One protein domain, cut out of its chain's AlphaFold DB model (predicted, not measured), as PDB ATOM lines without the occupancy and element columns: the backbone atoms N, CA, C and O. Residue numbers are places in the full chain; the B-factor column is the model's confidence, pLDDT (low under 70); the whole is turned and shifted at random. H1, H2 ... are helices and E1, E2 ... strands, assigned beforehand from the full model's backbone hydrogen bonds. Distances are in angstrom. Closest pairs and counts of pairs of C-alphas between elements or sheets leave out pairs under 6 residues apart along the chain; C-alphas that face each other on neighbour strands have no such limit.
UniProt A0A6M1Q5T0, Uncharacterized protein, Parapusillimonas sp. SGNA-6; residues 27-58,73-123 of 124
ATOM      1  N   ILE A  27     220.519 224.976 281.747       92.69
ATOM      2  CA  ILE A  27     220.017 223.647 281.416       92.69
ATOM      3  C   ILE A  27     220.378 222.678 282.532       92.69
ATOM      4  O   ILE A  27     221.365 222.870 283.240       92.69
ATOM      5  N   ILE A  28     219.570 221.635 282.668       93.00
ATOM      6  CA  ILE A  28     219.920 220.489 283.498       93.00
ATOM      7  C   ILE A  28     220.936 219.658 282.716       93.00
ATOM      8  O   ILE A  28     220.691 219.315 281.558       93.00
ATOM      9  N   ILE A  29     222.060 219.334 283.348       95.25
ATOM     10  CA  ILE A  29     223.030 218.370 282.838       95.25
ATOM     11  C   ILE A  29     222.645 216.992 283.391       95.25
ATOM     12  O   ILE A  29     222.660 216.814 284.616       95.25
ATOM     13  N   PRO A  30     222.274 216.019 282.537       95.38
ATOM     14  CA  PRO A  30     221.878 214.690 282.987       95.38
ATOM     15  C   PRO A  30     222.992 214.012 283.790       95.38
ATOM     16  O   PRO A  30     224.108 213.848 283.307       95.38
ATOM     17  N   THR A  31     222.692 213.563 284.998       95.44
ATOM     18  CA  THR A  31     223.577 212.733 285.829       95.44
ATOM     19  C   THR A  31     223.232 211.247 285.713       95.44
ATOM     20  O   THR A  31     224.035 210.393 286.075       95.44
ATOM     21  N   HIS A  32     222.077 210.918 285.122       94.38
ATOM     22  CA  HIS A  32     221.664 209.553 284.802       94.38
ATOM     23  C   HIS A  32     221.026 209.450 283.406       94.38
ATOM     24  O   HIS A  32     220.402 210.394 282.920       94.38
ATOM     25  N   SER A  33     221.111 208.275 282.773       92.38
ATOM     26  CA  SER A  33     220.571 208.031 281.423       92.38
ATOM     27  C   SER A  33     219.057 208.242 281.313       92.38
ATOM     28  O   SER A  33     218.562 208.626 280.260       92.38
ATOM     29  N   SER A  34     218.314 208.053 282.405       91.88
ATOM     30  CA  SER A  34     216.865 208.297 282.461       91.88
ATOM     31  C   SER A  34     216.473 209.778 282.397       91.88
ATOM     32  O   SER A  34     215.292 210.076 282.269       91.88
ATOM     33  N   GLN A  35     217.432 210.693 282.549       92.50
ATOM     34  CA  GLN A  35     217.216 212.143 282.495       92.50
ATOM     35  C   GLN A  35     217.547 212.723 281.112       92.50
ATOM     36  O   GLN A  35     217.441 213.929 280.909       92.50
ATOM     37  N   VAL A  36     218.006 211.886 280.180       92.12
ATOM     38  CA  VAL A  36     218.397 212.312 278.838       92.12
ATOM     39  C   VAL A  36     217.149 212.536 277.994       92.12
ATOM     40  O   VAL A  36     216.261 211.683 277.938       92.12
ATOM     41  N   GLU A  37     217.087 213.689 277.335       89.12
ATOM     42  CA  GLU A  37     215.995 214.025 276.427       89.12
ATOM     43  C   GLU A  37     216.007 213.106 275.186       89.12
ATOM     44  O   GLU A  37     217.070 212.650 274.752       89.12
ATOM     45  N   PRO A  38     214.844 212.823 274.572       89.94
ATOM     46  CA  PRO A  38     214.781 211.996 273.372       89.94
ATOM     47  C   PRO A  38     215.691 212.514 272.250       89.94
ATOM     48  O   PRO A  38     215.593 213.668 271.841       89.94
ATOM     49  N   GLY A  39     216.540 211.634 271.716       86.69
ATOM     50  CA  GLY A  39     217.487 211.969 270.646       86.69
ATOM     51  C   GLY A  39     218.861 212.437 271.134       86.69
ATOM     52  O   GLY A  39     219.759 212.594 270.311       86.69
ATOM     53  N   GLU A  40     219.057 212.597 272.444       90.62
ATOM     54  CA  GLU A  40     220.358 212.913 273.036       90.62
ATOM     55  C   GLU A  40     221.070 211.653 273.544       90.62
ATOM     56  O   GLU A  40     220.478 210.585 273.715       90.62
ATOM     57  N   THR A  41     222.381 211.763 273.757       94.88
ATOM     58  CA  THR A  41     223.222 210.669 274.256       94.88
ATOM     59  C   THR A  41     223.742 211.031 275.638       94.88
ATOM     60  O   THR A  41     224.306 212.102 275.830       94.88
ATOM     61  N   PHE A  42     223.571 210.135 276.611       96.19
ATOM     62  CA  PHE A  42     224.106 210.352 277.954       96.19
ATOM     63  C   PHE A  42     225.620 210.607 277.916       96.19
ATOM     64  O   PHE A  42     226.348 209.867 277.256       96.19
ATOM     65  N   GLY A  43     226.083 211.633 278.633       96.31
ATOM     66  CA  GLY A  43     227.492 212.032 278.634       96.31
ATOM     67  C   GLY A  43     227.902 212.940 277.472       96.31
ATOM     68  O   GLY A  43     229.050 213.373 277.454       96.31
ATOM     69  N   THR A  44     226.995 213.274 276.543       97.56
ATOM     70  CA  THR A  44     227.263 214.183 275.415       97.56
ATOM     71  C   THR A  44     226.132 215.192 275.250       97.56
ATOM     72  O   THR A  44     224.981 214.815 275.038       97.56
ATOM     73  N   LEU A  45     226.453 216.483 275.305       96.44
ATOM     74  CA  LEU A  45     225.492 217.574 275.161       96.44
ATOM     75  C   LEU A  45     225.965 218.588 274.119       96.44
ATOM     76  O   LEU A  45     227.057 219.135 274.229       96.44
ATOM     77  N   ASP A  46     225.108 218.904 273.152       97.06
ATOM     78  CA  ASP A  46     225.342 219.999 272.210       97.06
ATOM     79  C   ASP A  46     224.894 221.330 272.838       97.06
ATOM     80  O   ASP A  46     223.718 221.707 272.811       97.06
ATOM     81  N   LEU A  47     225.837 222.036 273.469       97.38
ATOM     82  CA  LEU A  47     225.559 223.301 274.149       97.38
ATOM     83  C   LEU A  47     225.177 224.396 273.152       97.38
ATOM     84  O   LEU A  47     224.355 225.262 273.472       97.38
ATOM     85  N   TYR A  48     225.753 224.358 271.949       97.56
ATOM     86  CA  TYR A  48     225.435 225.312 270.898       97.56
ATOM     87  C   TYR A  48     223.985 225.149 270.438       97.56
ATOM     88  O   TYR A  48     223.248 226.135 270.400       97.56
ATOM     89  N   GLN A  49     223.531 223.922 270.182       96.88
ATOM     90  CA  GLN A  49     222.146 223.674 269.786       96.88
ATOM     91  C   GLN A  49     221.161 224.076 270.894       96.88
ATOM     92  O   GLN A  49     220.186 224.776 270.620       96.88
ATOM     93  N   LYS A  50     221.454 223.758 272.166       95.81
ATOM     94  CA  LYS A  50     220.639 224.214 273.314       95.81
ATOM     95  C   LYS A  50     220.531 225.744 273.377       95.81
ATOM     96  O   LYS A  50     219.481 226.272 273.749       95.81
ATOM     97  N   TYR A  51     221.608 226.457 273.039       96.75
ATOM     98  CA  TYR A  51     221.619 227.916 272.922       96.75
ATOM     99  C   TYR A  51     220.744 228.401 271.760       96.75
ATOM    100  O   TYR A  51     219.881 229.255 271.977       96.75
ATOM    101  N   VAL A  52     220.915 227.831 270.562       96.50
ATOM    102  CA  VAL A  52     220.123 228.157 269.365       96.50
ATOM    103  C   VAL A  52     218.631 227.975 269.634       96.50
ATOM    104  O   VAL A  52     217.846 228.873 269.335       96.50
ATOM    105  N   ASP A  53     218.236 226.864 270.252       95.44
ATOM    106  CA  ASP A  53     216.831 226.553 270.512       95.44
ATOM    107  C   ASP A  53     216.187 227.566 271.465       95.44
ATOM    108  O   ASP A  53     215.066 228.028 271.240       95.44
ATOM    109  N   GLN A  54     216.903 227.960 272.521       95.50
ATOM    110  CA  GLN A  54     216.360 228.845 273.552       95.50
ATOM    111  C   GLN A  54     216.415 230.327 273.173       95.50
ATOM    112  O   GLN A  54     215.475 231.064 273.478       95.50
ATOM    113  N   PHE A  55     217.484 230.782 272.513       94.88
ATOM    114  CA  PHE A  55     217.608 232.175 272.072       94.88
ATOM    115  C   PHE A  55     216.885 232.423 270.747       94.88
ATOM    116  O   PHE A  55     216.268 233.476 270.579       94.88
ATOM    117  N   GLY A  56     216.921 231.457 269.827       94.50
ATOM    118  CA  GLY A  56     216.240 231.529 268.536       94.50
ATOM    119  C   GLY A  56     214.727 231.363 268.650       94.50
ATOM    120  O   GLY A  56     213.986 231.996 267.898       94.50
ATOM    121  N   SER A  57     214.252 230.584 269.628       93.94
ATOM    122  CA  SER A  57     212.821 230.395 269.891       93.94
ATOM    123  C   SER A  57     212.476 230.505 271.386       93.94
ATOM    124  O   SER A  57     212.099 229.519 272.031       93.94
ATOM    125  N   PRO A  58     212.560 231.712 271.981       94.12
ATOM    126  CA  PRO A  58     212.214 231.891 273.383       94.12
ATOM    127  C   PRO A  58     210.748 231.523 273.622       94.12
ATOM    128  O   PRO A  58     209.845 232.078 272.991       94.12
ATOM    129  N   PRO A  73     226.752 232.493 265.167       92.56
ATOM    130  CA  PRO A  73     227.255 231.232 264.629       92.56
ATOM    131  C   PRO A  73     228.247 230.564 265.590       92.56
ATOM    132  O   PRO A  73     229.073 231.252 266.184       92.56
ATOM    133  N   ALA A  74     228.251 229.230 265.665       94.06
ATOM    134  CA  ALA A  74     229.185 228.473 266.514       94.06
ATOM    135  C   ALA A  74     230.659 228.849 266.274       94.06
ATOM    136  O   ALA A  74     231.443 228.952 267.213       94.06
ATOM    137  N   GLY A  75     231.027 229.114 265.015       94.12
ATOM    138  CA  GLY A  75     232.382 229.527 264.638       94.12
ATOM    139  C   GLY A  75     232.823 230.873 265.224       94.12
ATOM    140  O   GLY A  75     234.021 231.131 265.267       94.12
ATOM    141  N   GLU A  76     231.882 231.688 265.709       94.44
ATOM    142  CA  GLU A  76     232.109 232.999 266.327       94.44
ATOM    143  C   GLU A  76     232.151 232.940 267.861       94.44
ATOM    144  O   GLU A  76     232.213 233.982 268.514       94.44
ATOM    145  N   LEU A  77     232.099 231.736 268.438       96.81
ATOM    146  CA  LEU A  77     232.020 231.520 269.877       96.81
ATOM    147  C   LEU A  77     233.179 230.661 270.389       96.81
ATOM    148  O   LEU A  77     233.610 229.718 269.721       96.81
ATOM    149  N   ASP A  78     233.648 230.990 271.589       97.94
ATOM    150  CA  ASP A  78     234.459 230.122 272.440       97.94
ATOM    151  C   ASP A  78     233.635 229.696 273.663       97.94
ATOM    152  O   ASP A  78     232.916 230.504 274.260       97.94
ATOM    153  N   TYR A  79     233.733 228.418 274.035       98.25
ATOM    154  CA  TYR A  79     232.914 227.797 275.075       98.25
ATOM    155  C   TYR A  79     233.734 227.586 276.348       98.25
ATOM    156  O   TYR A  79     234.749 226.891 276.332       98.25
ATOM    157  N   TYR A  80     233.277 228.151 277.465       98.06
ATOM    158  CA  TYR A  80     233.955 228.057 278.756       98.06
ATOM    159  C   TYR A  80     233.047 227.444 279.809       98.06
ATOM    160  O   TYR A  80     231.978 227.973 280.116       98.06
ATOM    161  N   ILE A  81     233.513 226.363 280.423       97.88
ATOM    162  CA  ILE A  81     232.879 225.761 281.592       97.88
ATOM    163  C   ILE A  81     233.596 226.337 282.807       97.88
ATOM    164  O   ILE A  81     234.731 225.985 283.111       97.88
ATOM    165  N   THR A  82     232.954 227.309 283.442       97.69
ATOM    166  CA  THR A  82     233.551 228.124 284.512       97.69
ATOM    167  C   THR A  82     233.358 227.529 285.900       97.69
ATOM    168  O   THR A  82     234.080 227.896 286.822       97.69
ATOM    169  N   TRP A  83     232.385 226.628 286.051       97.50
ATOM    170  CA  TRP A  83     232.165 225.871 287.277       97.50
ATOM    171  C   TRP A  83     231.299 224.640 287.002       97.50
ATOM    172  O   TRP A  83     230.350 224.714 286.215       97.50
ATOM    173  N   TYR A  84     231.598 223.547 287.694       96.88
ATOM    174  CA  TYR A  84     230.753 222.368 287.843       96.88
ATOM    175  C   TYR A  84     231.072 221.691 289.183       96.88
ATOM    176  O   TYR A  84     232.077 222.012 289.818       96.88
ATOM    177  N   ASP A  85     230.213 220.773 289.614       95.62
ATOM    178  CA  ASP A  85     230.417 219.999 290.839       95.62
ATOM    179  C   ASP A  85     231.378 218.819 290.594       95.62
ATOM    180  O   ASP A  85     231.030 217.856 289.905       95.62
ATOM    181  N   GLU A  86     232.597 218.898 291.133       95.56
ATOM    182  CA  GLU A  86     233.648 217.879 290.967       95.56
ATOM    183  C   GLU A  86     233.373 216.579 291.750       95.56
ATOM    184  O   GLU A  86     233.937 215.532 291.414       95.56
ATOM    185  N   ASP A  87     232.461 216.608 292.733       94.81
ATOM    186  CA  ASP A  87     231.982 215.404 293.426       94.81
ATOM    187  C   ASP A  87     230.940 214.644 292.579       94.81
ATOM    188  O   ASP A  87     230.665 213.467 292.823       94.81
ATOM    189  N   VAL A  88     230.389 215.289 291.541       95.94
ATOM    190  CA  VAL A  88     229.422 214.697 290.602       95.94
ATOM    191  C   VAL A  88     230.065 214.348 289.261       95.94
ATOM    192  O   VAL A  88     229.806 213.269 288.729       95.94
ATOM    193  N   PHE A  89     230.898 215.221 288.695       97.00
ATOM    194  CA  PHE A  89     231.479 215.038 287.361       97.00
ATOM    195  C   PHE A  89     232.968 214.696 287.434       97.00
ATOM    196  O   PHE A  89     233.757 215.436 288.012       97.00
ATOM    197  N   ALA A  90     233.364 213.585 286.809       96.75
ATOM    198  CA  ALA A  90     234.744 213.092 286.847       96.75
ATOM    199  C   ALA A  90     235.614 213.660 285.716       96.75
ATOM    200  O   ALA A  90     236.794 213.949 285.903       96.75
ATOM    201  N   THR A  91     235.041 213.827 284.525       96.69
ATOM    202  CA  THR A  91     235.699 214.485 283.393       96.69
ATOM    203  C   THR A  91     234.712 215.410 282.723       96.69
ATOM    204  O   THR A  91     233.561 215.022 282.543       96.69
ATOM    205  N   VAL A  92     235.171 216.576 282.281       98.00
ATOM    206  CA  VAL A  92     234.371 217.510 281.490       98.00
ATOM    207  C   VAL A  92     235.259 218.105 280.400       98.00
ATOM    208  O   VAL A  92     236.367 218.562 280.676       98.00
ATOM    209  N   SER A  93     234.793 218.086 279.154       98.19
ATOM    210  CA  SER A  93     235.466 218.730 278.025       98.19
ATOM    211  C   SER A  93     234.448 219.336 277.063       98.19
ATOM    212  O   SER A  93     233.301 218.896 277.024       98.19
ATOM    213  N   VAL A  94     234.858 220.348 276.300       98.19
ATOM    214  CA  VAL A  94     234.036 220.988 275.267       98.19
ATOM    215  C   VAL A  94     234.884 221.242 274.030       98.19
ATOM    216  O   VAL A  94     236.049 221.627 274.147       98.19
ATOM    217  N   ASP A  95     234.320 220.984 272.855       97.69
ATOM    218  CA  ASP A  95     235.002 221.182 271.579       97.69
ATOM    219  C   ASP A  95     234.664 222.531 270.910       97.69
ATOM    220  O   ASP A  95     233.843 223.320 271.383       97.69
ATOM    221  N   ASN A  96     235.305 222.794 269.767       96.56
ATOM    222  CA  ASN A  96     235.110 224.025 268.990       96.56
ATOM    223  C   ASN A  96     233.717 224.139 268.346       96.56
ATOM    224  O   ASN A  96     233.365 225.207 267.846       96.56
ATOM    225  N   SER A  97     232.947 223.053 268.318       96.31
ATOM    226  CA  SER A  97     231.566 223.028 267.840       96.31
ATOM    227  C   SER A  97     230.563 223.295 268.964       96.31
ATOM    228  O   SER A  97     229.381 223.459 268.676       96.31
ATOM    229  N   GLY A  98     231.018 223.400 270.217       97.12
ATOM    230  CA  GLY A  98     230.154 223.579 271.381       97.12
ATOM    231  C   GLY A  98     229.563 222.271 271.893       97.12
ATOM    232  O   GLY A  98     228.599 222.300 272.659       97.12
ATOM    233  N   VAL A  99     230.123 221.127 271.495       97.88
ATOM    234  CA  VAL A  99     229.719 219.823 272.014       97.88
ATOM    235  C   VAL A  99     230.522 219.538 273.275       97.88
ATOM    236  O   VAL A  99     231.750 219.444 273.258       97.88
ATOM    237  N   MET A 100     229.810 219.421 274.390       97.88
ATOM    238  CA  MET A 100     230.356 219.047 275.683       97.88
ATOM    239  C   MET A 100     230.268 217.537 275.875       97.88
ATOM    240  O   MET A 100     229.229 216.932 275.616       97.88
ATOM    241  N   THR A 101     231.331 216.939 276.403       98.25
ATOM    242  CA  THR A 101     231.328 215.549 276.867       98.25
ATOM    243  C   THR A 101     231.743 215.465 278.325       98.25
ATOM    244  O   THR A 101     232.593 216.233 278.784       98.25
ATOM    245  N   TYR A 102     231.134 214.542 279.065       97.94
ATOM    246  CA  TYR A 102     231.418 214.360 280.480       97.94
ATOM    247  C   TYR A 102     231.216 212.923 280.957       97.94
ATOM    248  O   TYR A 102     230.558 212.105 280.314       97.94
ATOM    249  N   THR A 103     231.777 212.635 282.129       97.56
ATOM    250  CA  THR A 103     231.546 211.396 282.878       97.56
ATOM    251  C   THR A 103     231.129 211.713 284.311       97.56
ATOM    252  O   THR A 103     231.398 212.805 284.813       97.56
ATOM    253  N   ILE A 104     230.450 210.767 284.962       97.12
ATOM    254  CA  ILE A 104     229.940 210.907 286.330       97.12
ATOM    255  C   ILE A 104     230.852 210.167 287.307       97.12
ATOM    256  O   ILE A 104     231.326 209.068 287.008       97.12
ATOM    257  N   GLN A 105     231.086 210.769 288.471       96.38
ATOM    258  CA  GLN A 105     231.846 210.159 289.552       96.38
ATOM    259  C   GLN A 105     231.158 208.879 290.053       96.38
ATOM    260  O   GLN A 105     229.931 208.844 290.214       96.38
ATOM    261  N   PRO A 106     231.918 207.813 290.350       93.44
ATOM    262  CA  PRO A 106     231.360 206.628 290.987       93.44
ATOM    263  C   PRO A 106     230.695 206.977 292.325       93.44
ATOM    264  O   PRO A 106     231.336 207.521 293.219       93.44
ATOM    265  N   GLY A 107     229.418 206.625 292.480       88.12
ATOM    266  CA  GLY A 107     228.676 206.864 293.723       88.12
ATOM    267  C   GLY A 107     228.136 208.286 293.899       88.12
ATOM    268  O   GLY A 107     227.597 208.572 294.966       88.12
ATOM    269  N   ALA A 108     228.240 209.147 292.880       90.38
ATOM    270  CA  ALA A 108     227.560 210.438 292.875       90.38
ATOM    271  C   ALA A 108     226.045 210.272 293.074       90.38
ATOM    272  O   ALA A 108     225.443 209.294 292.613       90.38
ATOM    273  N   ASP A 109     225.415 211.248 293.726       85.75
ATOM    274  CA  ASP A 109     223.958 211.323 293.755       85.75
ATOM    275  C   ASP A 109     223.448 211.738 292.367       85.75
ATOM    276  O   ASP A 109     223.652 212.862 291.910       85.75
ATOM    277  N   VAL A 110     222.797 210.796 291.685       87.69
ATOM    278  CA  VAL A 110     222.265 210.972 290.327       87.69
ATOM    279  C   VAL A 110     220.740 211.091 290.301       87.69
ATOM    280  O   VAL A 110     220.120 210.978 289.243       87.69
ATOM    281  N   THR A 111     220.103 211.279 291.463       81.44
ATOM    282  CA  THR A 111     218.636 211.370 291.555       81.44
ATOM    283  C   THR A 111     218.095 212.609 290.848       81.44
ATOM    284  O   THR A 111     217.050 212.543 290.195       81.44
ATOM    285  N   VAL A 112     218.842 213.711 290.903       79.19
ATOM    286  CA  VAL A 112     218.581 214.945 290.162       79.19
ATOM    287  C   VAL A 112     219.737 215.235 289.210       79.19
ATOM    288  O   VAL A 112     220.899 214.970 289.518       79.19
ATOM    289  N   GLY A 113     219.421 215.760 288.024       85.62
ATOM    290  CA  GLY A 113     220.454 216.311 287.153       85.62
ATOM    291  C   GLY A 113     221.124 217.514 287.826       85.62
ATOM    292  O   GLY A 113     220.548 218.132 288.724       85.62
ATOM    293  N   SER A 114     222.339 217.840 287.400       93.69
ATOM    294  CA  SER A 114     223.136 218.917 287.998       93.69
ATOM    295  C   SER A 114     223.187 220.148 287.086       93.69
ATOM    296  O   SER A 114     222.651 220.143 285.976       93.69
ATOM    297  N   PHE A 115     223.816 221.221 287.558       93.81
ATOM    298  CA  PHE A 115     224.014 222.460 286.814       93.81
ATOM    299  C   PHE A 115     225.503 222.762 286.658       93.81
ATOM    300  O   PHE A 115     226.328 222.378 287.483       93.81
ATOM    301  N   MET A 116     225.831 223.498 285.601       96.56
ATOM    302  CA  MET A 116     227.166 224.037 285.359       96.56
ATOM    303  C   MET A 116     227.056 225.524 285.036       96.56
ATOM    304  O   MET A 116     226.081 225.960 284.420       96.56
ATOM    305  N   ASN A 117     228.077 226.302 285.398       97.50
ATOM    306  CA  ASN A 117     228.193 227.676 284.920       97.50
ATOM    307  C   ASN A 117     228.959 227.677 283.605       97.50
ATOM    308  O   ASN A 117     230.171 227.447 283.580       97.50
ATOM    309  N   ILE A 118     228.252 227.973 282.521       98.12
ATOM    310  CA  ILE A 118     228.803 227.951 281.170       98.12
ATOM    311  C   ILE A 118     228.723 229.360 280.575       98.12
ATOM    312  O   ILE A 118     227.669 229.999 280.590       98.12
ATOM    313  N   VAL A 119     229.851 229.843 280.058       97.94
ATOM    314  CA  VAL A 119     230.012 231.165 279.444       97.94
ATOM    315  C   VAL A 119     230.421 230.990 277.991       97.94
ATOM    316  O   VAL A 119     231.353 230.251 277.686       97.94
ATOM    317  N   PHE A 120     229.729 231.682 277.092       97.50
ATOM    318  CA  PHE A 120     230.090 231.767 275.683       97.50
ATOM    319  C   PHE A 120     230.765 233.119 275.459       97.50
ATOM    320  O   PHE A 120     230.155 234.162 275.708       97.50
ATOM    321  N   ALA A 121     232.023 233.114 275.023       97.12
ATOM    322  CA  ALA A 121     232.737 234.326 274.634       97.12
ATOM    323  C   ALA A 121     232.609 234.548 273.127       97.12
ATOM    324  O   ALA A 121     232.650 233.599 272.350       97.12
ATOM    325  N   VAL A 122     232.454 235.803 272.714       94.75
ATOM    326  CA  VAL A 122     232.370 236.186 271.302       94.75
ATOM    327  C   VAL A 122     233.781 236.420 270.775       94.75
ATOM    328  O   VAL A 122     234.509 237.256 271.312       94.75
ATOM    329  N   LYS A 123     234.154 235.702 269.716       90.94
ATOM    330  CA  LYS A 123     235.449 235.854 269.043       90.94
ATOM    331  C   LYS A 123     235.559 237.219 268.376       90.94
ATOM    332  O   LYS A 123     234.604 237.683 267.739       90.94
TER     333      LYS A 123
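This is residues 27 to 58 and 73 to 123 of the 124 residues of an uncharacterized protein of Parapusillimonas sp. SGNA-6 (UniProt A0A6M1Q5T0). A small sheet, E1 E4 E3, and a two-strand ribbon, E2 with E5, stand loosely side by side, their strands running roughly along the long axis. H1 leads off from E1 at one end, where residues 53 to 58 stick out, and the long link from E4 to E5 loops round the other end. The printed part has 83 residues, with the order E1 H1 E2 E3 E4 E5; both sheets are antiparallel. The class is mixed, helices and strands, with 38 residues, under half, in named elements. It is compact, with a radius of gyration of the C-alphas of 12.9 A, and elongated, spanning 38 by 25 by 18 A.

After residues 27 to 43, with no named element, E1 is residues 44 to 46, beginning at C-alpha 44 (227.263, 214.183, 275.415). H1 is residues 47 to 56, 13.6 A long. E2 is 77 to 83, 18.3 A; E3 is 89 to 94, 13.7 A; E4 is 99 to 104, 16.9 A. E5, 117 to 122, 16.6 A, ends at (232.370, 236.186, 271.302).

E4 is the inner strand, antiparallel to E1 at 151 degrees, with N 45 and O 100 2.8 A apart. E3 and E4 form a hairpin at 171 degrees, with N 101 and O 93 2.8 A apart. H1 only grazes this sheet, with residues 47 to 49; every O i to N i+4 pair in H1 is within hydrogen-bond range. E2 and E5 are antiparallel at 156 degrees, with N 80 and O 119 2.9 A apart. The closest C-alphas of E2 and E3, Tyr 79 and Val 94, are 6.9 A apart.

The two C-alphas farthest apart, Gly 107 and Lys 123, are 38.7 A apart. Residues 59 to 72 are not printed, and C-alphas 58 and 73 are 17.4 A apart across this cut. The link from E4 to E5 is long. No printed residue is under 70 in pLDDT.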